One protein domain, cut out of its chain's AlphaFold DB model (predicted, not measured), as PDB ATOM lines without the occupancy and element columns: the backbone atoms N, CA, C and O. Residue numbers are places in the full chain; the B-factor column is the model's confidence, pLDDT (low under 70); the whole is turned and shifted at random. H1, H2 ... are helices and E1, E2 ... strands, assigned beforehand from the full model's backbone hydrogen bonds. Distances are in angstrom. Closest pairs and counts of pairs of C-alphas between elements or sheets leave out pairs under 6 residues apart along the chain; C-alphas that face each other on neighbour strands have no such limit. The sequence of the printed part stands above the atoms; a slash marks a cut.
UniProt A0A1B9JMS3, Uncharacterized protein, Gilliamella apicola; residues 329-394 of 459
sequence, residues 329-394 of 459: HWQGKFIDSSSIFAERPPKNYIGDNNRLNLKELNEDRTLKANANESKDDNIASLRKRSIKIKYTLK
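Overview. This is residues 329 to 394 of the 459 residues of an uncharacterized protein of Gilliamella apicola (UniProt A0A1B9JMS3). There is little regular structure: a small three-stranded sheet with two loops reaching out from it, residues 346 to 351 of one and 372 to 378 of the other sticking out far from each other. The 66 printed residues hold E1, E2, H1 and E3 in that order, 22 residues in named elements, mostly strand. The antiparallel sheet runs E1, E3, E2. The whole is only just compact, close to loose, with a radius of gyration of 12.6 A and spans of 35 by 29 by 22 A.

Along the chain. E1, residues 329 to 335, begins at C-alpha 329 (3.564, 17.444, 37.851) and is 18.8 A long. E2 is residues 364 to 368, 13.7 A; H1 is residues 377 to 380, 4.8 A. E3, residues 388 to 393, 16.5 A, ends at C-alpha 393 (3.372, 12.234, 40.679).

Arrangement. E1 and inner strand E3 are antiparallel at 153 degrees, with N 333 and O 390 2.8 A apart, within hydrogen-bond range. E3 and E2 are antiparallel at 155 degrees, with N 365 and O 391 at 2.8 A, also within range. H1 is not on the sheet and is too short for an O i to N i+4 pair; its one O i to N i+3 pair is within range.

Size, cuts and confidence. The C-alphas of Asn 348 and Asn 378, the two farthest apart, are 36.8 A apart. The printed part has no cut. The link from E1 to E2 is long, 28 residues. Model confidence is under 70 at residues 337 to 344 and 370 to 387.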
ATOM      1  N   HIS A 329       2.941  18.055  39.026       97.81
ATOM      2  CA  HIS A 329       3.564  17.444  37.851       97.81
ATOM      3  C   HIS A 329       3.493  15.918  37.894       97.81
ATOM      4  O   HIS A 329       4.049  15.281  38.781       97.81
ATOM      5  N   TRP A 330       2.864  15.320  36.884       98.31
ATOM      6  CA  TRP A 330       2.982  13.894  36.599       98.31
ATOM      7  C   TRP A 330       3.998  13.623  35.493       98.31
ATOM      8  O   TRP A 330       3.882  14.148  34.384       98.31
ATOM      9  N   GLN A 331       4.954  12.734  35.761       97.81
ATOM     10  CA  GLN A 331       5.993  12.346  34.811       97.81
ATOM     11  C   GLN A 331       5.800  10.910  34.320       97.81
ATOM     12  O   GLN A 331       5.907   9.957  35.090       97.81
ATOM     13  N   GLY A 332       5.601  10.760  33.015       94.94
ATOM     14  CA  GLY A 332       5.511   9.488  32.315       94.94
ATOM     15  C   GLY A 332       6.881   8.874  32.032       94.94
ATOM     16  O   GLY A 332       7.830   9.576  31.675       94.94
ATOM     17  N   LYS A 333       6.974   7.547  32.149       91.44
ATOM     18  CA  LYS A 333       8.100   6.719  31.691       91.44
ATOM     19  C   LYS A 333       7.587   5.424  31.061       91.44
ATOM     20  O   LYS A 333       6.602   4.848  31.526       91.44
ATOM     21  N   PHE A 334       8.268   4.943  30.021       86.81
ATOM     22  CA  PHE A 334       8.037   3.591  29.508       86.81
ATOM     23  C   PHE A 334       8.593   2.558  30.486       86.81
ATOM     24  O   PHE A 334       9.689   2.733  31.018       86.81
ATOM     25  N   ILE A 335       7.853   1.471  30.690       84.69
ATOM     26  CA  ILE A 335       8.280   0.351  31.533       84.69
ATOM     27  C   ILE A 335       8.094  -0.987  30.800       84.69
ATOM     28  O   ILE A 335       7.111  -1.181  30.073       84.69
ATOM     29  N   ASP A 336       9.049  -1.908  30.984       72.44
ATOM     30  CA  ASP A 336       8.965  -3.283  30.470       72.44
ATOM     31  C   ASP A 336       8.036  -4.109  31.374       72.44
ATOM     32  O   ASP A 336       8.100  -4.015  32.600       72.44
ATOM     33  N   SER A 337       7.112  -4.867  30.783       60.72
ATOM     34  CA  SER A 337       5.910  -5.342  31.481       60.72
ATOM     35  C   SER A 337       5.819  -6.844  31.716       60.72
ATOM     36  O   SER A 337       4.728  -7.352  31.986       60.72
ATOM     37  N   SER A 338       6.939  -7.567  31.697       58.25
ATOM     38  CA  SER A 338       6.934  -9.005  31.992       58.25
ATOM     39  C   SER A 338       6.430  -9.357  33.404       58.25
ATOM     40  O   SER A 338       6.043 -10.499  33.622       58.25
ATOM     41  N   SER A 339       6.400  -8.409  34.353       53.91
ATOM     42  CA  SER A 339       6.056  -8.645  35.770       53.91
ATOM     43  C   SER A 339       4.783  -7.952  36.278       53.91
ATOM     44  O   SER A 339       4.356  -8.224  37.399       53.91
ATOM     45  N   ILE A 340       4.146  -7.071  35.499       60.81
ATOM     46  CA  ILE A 340       2.961  -6.333  35.969       60.81
ATOM     47  C   ILE A 340       1.698  -7.068  35.519       60.81
ATOM     48  O   ILE A 340       1.327  -7.009  34.342       60.81
ATOM     49  N   PHE A 341       1.000  -7.711  36.453       58.94
ATOM     50  CA  PHE A 341      -0.354  -8.213  36.216       58.94
ATOM     51  C   PHE A 341      -1.286  -7.028  35.931       58.94
ATOM     52  O   PHE A 341      -1.417  -6.118  36.743       58.94
ATOM     53  N   ALA A 342      -1.883  -6.999  34.738       62.28
ATOM     54  CA  ALA A 342      -2.858  -5.976  34.377       62.28
ATOM     55  C   ALA A 342      -4.253  -6.429  34.825       62.28
ATOM     56  O   ALA A 342      -4.901  -7.214  34.130       62.28
ATOM     57  N   GLU A 343      -4.721  -5.923  35.962       65.38
ATOM     58  CA  GLU A 343      -6.135  -5.982  36.332       65.38
ATOM     59  C   GLU A 343      -6.851  -4.847  35.598       65.38
ATOM     60  O   GLU A 343      -6.986  -3.729  36.095       65.38
ATOM     61  N   ARG A 344      -7.249  -5.122  34.350       68.56
ATOM     62  CA  ARG A 344      -7.991  -4.140  33.555       68.56
ATOM     63  C   ARG A 344      -9.297  -3.768  34.264       68.56
ATOM     64  O   ARG A 344      -9.935  -4.663  34.828       68.56
ATOM     65  N   PRO A 345      -9.732  -2.501  34.157       76.38
ATOM     66  CA  PRO A 345     -11.045  -2.096  34.607       76.38
ATOM     67  C   PRO A 345     -12.123  -3.031  34.041       76.38
ATOM     68  O   PRO A 345     -12.020  -3.480  32.888       76.38
ATOM     69  N   PRO A 346     -13.152  -3.370  34.833       78.44
ATOM     70  CA  PRO A 346     -14.255  -4.185  34.345       78.44
ATOM     71  C   PRO A 346     -14.963  -3.483  33.179       78.44
ATOM     72  O   PRO A 346     -14.964  -2.261  33.084       78.44
ATOM     73  N   LYS A 347     -15.643  -4.247  32.312       75.12
ATOM     74  CA  LYS A 347     -16.340  -3.714  31.117       75.12
ATOM     75  C   LYS A 347     -17.320  -2.562  31.398       75.12
ATOM     76  O   LYS A 347     -17.665  -1.824  30.486       75.12
ATOM     77  N   ASN A 348     -17.793  -2.456  32.634       73.62
ATOM     78  CA  ASN A 348     -18.804  -1.505  33.078       73.62
ATOM     79  C   ASN A 348     -18.226  -0.335  33.896       73.62
ATOM     80  O   ASN A 348     -18.993   0.419  34.489       73.62
ATOM     81  N   TYR A 349     -16.899  -0.204  33.936       83.69
ATOM     82  CA  TYR A 349     -16.183   0.849  34.645       83.69
ATOM     83  C   TYR A 349     -16.530   2.246  34.113       83.69
ATOM     84  O   TYR A 349     -16.721   2.438  32.912       83.69
ATOM     85  N   ILE A 350     -16.594   3.216  35.025       87.31
ATOM     86  CA  ILE A 350     -16.683   4.646  34.721       87.31
ATOM     87  C   ILE A 350     -15.340   5.269  35.105       87.31
ATOM     88  O   ILE A 350     -14.950   5.222  36.273       87.31
ATOM     89  N   GLY A 351     -14.643   5.830  34.120       89.94
ATOM     90  CA  GLY A 351     -13.324   6.425  34.276       89.94
ATOM     91  C   GLY A 351     -12.398   6.099  33.101       89.94
ATOM     92  O   GLY A 351     -12.823   5.516  32.103       89.94
ATOM     93  N   ASP A 352     -11.108   6.401  33.247       89.19
ATOM     94  CA  ASP A 352     -10.108   6.103  32.215       89.19
ATOM     95  C   ASP A 352      -9.924   4.586  31.982       89.19
ATOM     96  O   ASP A 352      -9.367   3.852  32.806       89.19
ATOM     97  N   ASN A 353     -10.355   4.117  30.809       86.25
ATOM     98  CA  ASN A 353     -10.281   2.711  30.397       86.25
ATOM     99  C   ASN A 353      -8.859   2.219  30.068       86.25
ATOM    100  O   ASN A 353      -8.658   1.019  29.853       86.25
ATOM    101  N   ASN A 354      -7.867   3.112  30.009       87.31
ATOM    102  CA  ASN A 354      -6.468   2.759  29.784       87.31
ATOM    103  C   ASN A 354      -5.734   2.401  31.074       87.31
ATOM    104  O   ASN A 354      -4.629   1.857  30.986       87.31
ATOM    105  N   ARG A 355      -6.325   2.655  32.252       89.25
ATOM    106  CA  ARG A 355      -5.778   2.194  33.534       89.25
ATOM    107  C   ARG A 355      -5.559   0.687  33.513       89.25
ATOM    108  O   ARG A 355      -6.393  -0.074  33.034       89.25
ATOM    109  N   LEU A 356      -4.410   0.251  34.021       87.94
ATOM    110  CA  LEU A 356      -4.046  -1.168  34.087       87.94
ATOM    111  C   LEU A 356      -4.082  -1.743  35.502       87.94
ATOM    112  O   LEU A 356      -4.012  -2.963  35.645       87.94
ATOM    113  N   ASN A 357      -4.160  -0.881  36.516       87.75
ATOM    114  CA  ASN A 357      -4.254  -1.263  37.914       87.75
ATOM    115  C   ASN A 357      -5.027  -0.191  38.705       87.75
ATOM    116  O   ASN A 357      -4.539   0.919  38.914       87.75
ATOM    117  N   LEU A 358      -6.246  -0.522  39.138       89.00
ATOM    118  CA  LEU A 358      -7.079   0.360  39.969       89.00
ATOM    119  C   LEU A 358      -6.673   0.345  41.454       89.00
ATOM    120  O   LEU A 358      -7.165   1.155  42.226       89.00
ATOM    121  N   LYS A 359      -5.762  -0.551  41.857       88.81
ATOM    122  CA  LYS A 359      -5.199  -0.605  43.218       88.81
ATOM    123  C   LYS A 359      -3.978   0.301  43.391       88.81
ATOM    124  O   LYS A 359      -3.400   0.357  44.470       88.81
ATOM    125  N   GLU A 360      -3.559   0.989  42.333       92.31
ATOM    126  CA  GLU A 360      -2.589   2.077  42.437       92.31
ATOM    127  C   GLU A 360      -3.284   3.303  43.035       92.31
ATOM    128  O   GLU A 360      -3.967   4.045  42.324       92.31
ATOM    129  N   LEU A 361      -3.136   3.456  44.352       92.56
ATOM    130  CA  LEU A 361      -3.802   4.479  45.162       92.56
ATOM    131  C   LEU A 361      -2.850   5.573  45.668       92.56
ATOM    132  O   LEU A 361      -3.307   6.475  46.357       92.56
ATOM    133  N   ASN A 362      -1.560   5.513  45.320       92.75
ATOM    134  CA  ASN A 362      -0.545   6.474  45.770       92.75
ATOM    135  C   ASN A 362      -0.009   7.317  44.594       92.75
ATOM    136  O   ASN A 362      -0.781   7.764  43.752       92.75
ATOM    137  N   GLU A 363       1.294   7.549  44.501       94.00
ATOM    138  CA  GLU A 363       1.937   8.440  43.531       94.00
ATOM    139  C   GLU A 363       2.037   7.881  42.103       94.00
ATOM    140  O   GLU A 363       2.359   8.624  41.183       94.00
ATOM    141  N   ASP A 364       1.760   6.594  41.884       94.75
ATOM    142  CA  ASP A 364       1.915   5.937  40.582       94.75
ATOM    143  C   ASP A 364       0.572   5.676  39.886       94.75
ATOM    144  O   ASP A 364      -0.434   5.361  40.520       94.75
ATOM    145  N   ARG A 365       0.555   5.777  38.553       93.75
ATOM    146  CA  ARG A 365      -0.566   5.405  37.679       93.75
ATOM    147  C   ARG A 365      -0.040   4.735  36.409       93.75
ATOM    148  O   ARG A 365       0.645   5.360  35.599       93.75
ATOM    149  N   THR A 366      -0.377   3.467  36.202       92.12
ATOM    150  CA  THR A 366       0.063   2.663  35.059       92.12
ATOM    151  C   THR A 366      -1.041   2.542  34.014       92.12
ATOM    152  O   THR A 366      -2.149   2.064  34.287       92.12
ATOM    153  N   LEU A 367      -0.708   2.920  32.780       89.88
ATOM    154  CA  LEU A 367      -1.594   2.924  31.623       89.88
ATOM    155  C   LEU A 367      -1.111   1.984  30.521       89.88
ATOM    156  O   LEU A 367       0.080   1.681  30.373       89.88
ATOM    157  N   LYS A 368      -2.059   1.559  29.689       84.44
ATOM    158  CA  LYS A 368      -1.769   0.938  28.400       84.44
ATOM    159  C   LYS A 368      -1.125   1.975  27.477       84.44
ATOM    160  O   LYS A 368      -1.674   3.054  27.299       84.44
ATOM    161  N   ALA A 369       0.001   1.632  26.852       75.19
ATOM    162  CA  ALA A 369       0.571   2.478  25.809       75.19
ATOM    163  C   ALA A 369      -0.334   2.465  24.564       75.19
ATOM    164  O   ALA A 369      -0.702   1.391  24.069       75.19
ATOM    165  N   ASN A 370      -0.669   3.640  24.030       63.88
ATOM    166  CA  ASN A 370      -1.322   3.741  22.730       63.88
ATOM    167  C   ASN A 370      -0.274   3.618  21.617       63.88
ATOM    168  O   ASN A 370       0.759   4.283  21.634       63.88
ATOM    169  N   ALA A 371      -0.554   2.791  20.606       51.19
ATOM    170  CA  ALA A 371       0.377   2.513  19.505       51.19
ATOM    171  C   ALA A 371       0.774   3.760  18.678       51.19
ATOM    172  O   ALA A 371       1.768   3.713  17.956       51.19
ATOM    173  N   ASN A 372       0.032   4.868  18.810       48.41
ATOM    174  CA  ASN A 372       0.178   6.089  18.011       48.41
ATOM    175  C   ASN A 372       0.847   7.270  18.749       48.41
ATOM    176  O   ASN A 372       1.020   8.325  18.146       48.41
ATOM    177  N   GLU A 373       1.226   7.136  20.026       48.75
ATOM    178  CA  GLU A 373       1.708   8.274  20.839       48.75
ATOM    179  C   GLU A 373       3.195   8.631  20.643       48.75
ATOM    180  O   GLU A 373       3.617   9.718  21.028       48.75
ATOM    181  N   SER A 374       3.992   7.794  19.968       47.25
ATOM    182  CA  SER A 374       5.413   8.068  19.695       47.25
ATOM    183  C   SER A 374       5.752   7.909  18.209       47.25
ATOM    184  O   SER A 374       5.528   6.845  17.629       47.25
ATOM    185  N   LYS A 375       6.321   8.966  17.605       49.94
ATOM    186  CA  LYS A 375       6.882   8.987  16.237       49.94
ATOM    187  C   LYS A 375       8.394   8.695  16.202       49.94
ATOM    188  O   LYS A 375       9.017   8.913  15.172       49.94
ATOM    189  N   ASP A 376       8.983   8.246  17.308       52.94
ATOM    190  CA  ASP A 376      10.426   8.021  17.396       52.94
ATOM    191  C   ASP A 376      10.798   6.609  16.907       52.94
ATOM    192  O   ASP A 376      10.335   5.595  17.449       52.94
ATOM    193  N   ASP A 377      11.628   6.532  15.868       52.09
ATOM    194  CA  ASP A 377      12.023   5.280  15.218       52.09
ATOM    195  C   ASP A 377      12.917   4.398  16.110       52.09
ATOM    196  O   ASP A 377      12.893   3.172  15.983       52.09
ATOM    197  N   ASN A 378      13.611   4.968  17.104       52.94
ATOM    198  CA  ASN A 378      14.344   4.171  18.099       52.94
ATOM    199  C   ASN A 378      13.397   3.412  19.047       52.94
ATOM    200  O   ASN A 378      13.688   2.283  19.457       52.94
ATOM    201  N   ILE A 379      12.211   3.970  19.316       52.50
ATOM    202  CA  ILE A 379      11.144   3.336  20.108       52.50
ATOM    203  C   ILE A 379      10.393   2.284  19.273       52.50
ATOM    204  O   ILE A 379       9.829   1.338  19.825       52.50
ATOM    205  N   ALA A 380      10.452   2.355  17.938       48.50
ATOM    206  CA  ALA A 380       9.848   1.356  17.055       48.50
ATOM    207  C   ALA A 380      10.428  -0.061  17.240       48.50
ATOM    208  O   ALA A 380       9.701  -1.043  17.089       48.50
ATOM    209  N   SER A 381      11.702  -0.177  17.631       48.59
ATOM    210  CA  SER A 381      12.351  -1.457  17.961       48.59
ATOM    211  C   SER A 381      11.850  -2.061  19.287       48.59
ATOM    212  O   SER A 381      11.741  -3.282  19.425       48.59
ATOM    213  N   LEU A 382      11.451  -1.199  20.226       47.38
ATOM    214  CA  LEU A 382      10.874  -1.541  21.524       47.38
ATOM    215  C   LEU A 382       9.384  -1.955  21.406       47.38
ATOM    216  O   LEU A 382       8.921  -2.779  22.194       47.38
ATOM    217  N   ARG A 383       8.652  -1.513  20.362       50.03
ATOM    218  CA  ARG A 383       7.221  -1.830  20.088       50.03
ATOM    219  C   ARG A 383       6.860  -3.327  20.021       50.03
ATOM    220  O   ARG A 383       5.678  -3.659  20.059       50.03
ATOM    221  N   LYS A 384       7.834  -4.241  19.909       48.31
ATOM    222  CA  LYS A 384       7.601  -5.703  19.910       48.31
ATOM    223  C   LYS A 384       7.412  -6.308  21.308       48.31
ATOM    224  O   LYS A 384       7.034  -7.474  21.404       48.31
ATOM    225  N   ARG A 385       7.657  -5.549  22.381       49.22
ATOM    226  CA  ARG A 385       7.370  -5.950  23.767       49.22
ATOM    227  C   ARG A 385       6.186  -5.141  24.287       49.22
ATOM    228  O   ARG A 385       5.976  -4.010  23.869       49.22
ATOM    229  N   SER A 386       5.386  -5.737  25.161       55.84
ATOM    230  CA  SER A 386       4.152  -5.191  25.735       55.84
ATOM    231  C   SER A 386       4.389  -3.927  26.583       55.84
ATOM    232  O   SER A 386       4.222  -3.958  27.795       55.84
ATOM    233  N   ILE A 387       4.818  -2.812  26.002       68.12
ATOM    234  CA  ILE A 387       5.223  -1.621  26.758       68.12
ATOM    235  C   ILE A 387       4.014  -0.974  27.433       68.12
ATOM    236  O   ILE A 387       2.955  -0.796  26.826       68.12
ATOM    237  N   LYS A 388       4.186  -0.627  28.709       84.88
ATOM    238  CA  LYS A 388       3.232   0.155  29.502       84.88
ATOM    239  C   LYS A 388       3.834   1.525  29.793       84.88
ATOM    240  O   LYS A 388       5.054   1.694  29.718       84.88
ATOM    241  N   ILE A 389       2.985   2.489  30.125       88.81
ATOM    242  CA  ILE A 389       3.421   3.814  30.565       88.81
ATOM    243  C   ILE A 389       3.087   3.943  32.042       88.81
ATOM    244  O   ILE A 389       1.939   3.735  32.423       88.81
ATOM    245  N   LYS A 390       4.080   4.286  32.859       92.75
ATOM    246  CA  LYS A 390       3.865   4.660  34.255       92.75
ATOM    247  C   LYS A 390       4.011   6.161  34.391       92.75
ATOM    248  O   LYS A 390       5.062   6.694  34.041       92.75
ATOM    249  N   TYR A 391       2.972   6.812  34.886       96.56
ATOM    250  CA  TYR A 391       3.029   8.188  35.341       96.56
ATOM    251  C   TYR A 391       3.251   8.197  36.847       96.56
ATOM    252  O   TYR A 391       2.531   7.516  37.571       96.56
ATOM    253  N   THR A 392       4.233   8.969  37.296       97.50
ATOM    254  CA  THR A 392       4.531   9.171  38.717       97.50
ATOM    255  C   THR A 392       4.324  10.642  39.054       97.50
ATOM    256  O   THR A 392       4.861  11.511  38.357       97.50
ATOM    257  N   LEU A 393       3.540  10.914  40.091       97.31
ATOM    258  CA  LEU A 393       3.372  12.234  40.679       97.31
ATOM    259  C   LEU A 393       4.700  12.652  41.312       97.31
ATOM    260  O   LEU A 393       5.296  11.899  42.076       97.31
ATOM    261  N   LYS A 394       5.203  13.821  40.931       96.62
ATOM    262  CA  LYS A 394       6.415  14.394  41.514       96.62
ATOM    263  C   LYS A 394       6.138  14.890  42.926       96.62
ATOM    264  O   LYS A 394       5.032  15.346  43.186       96.62
TER     265      LYS A 394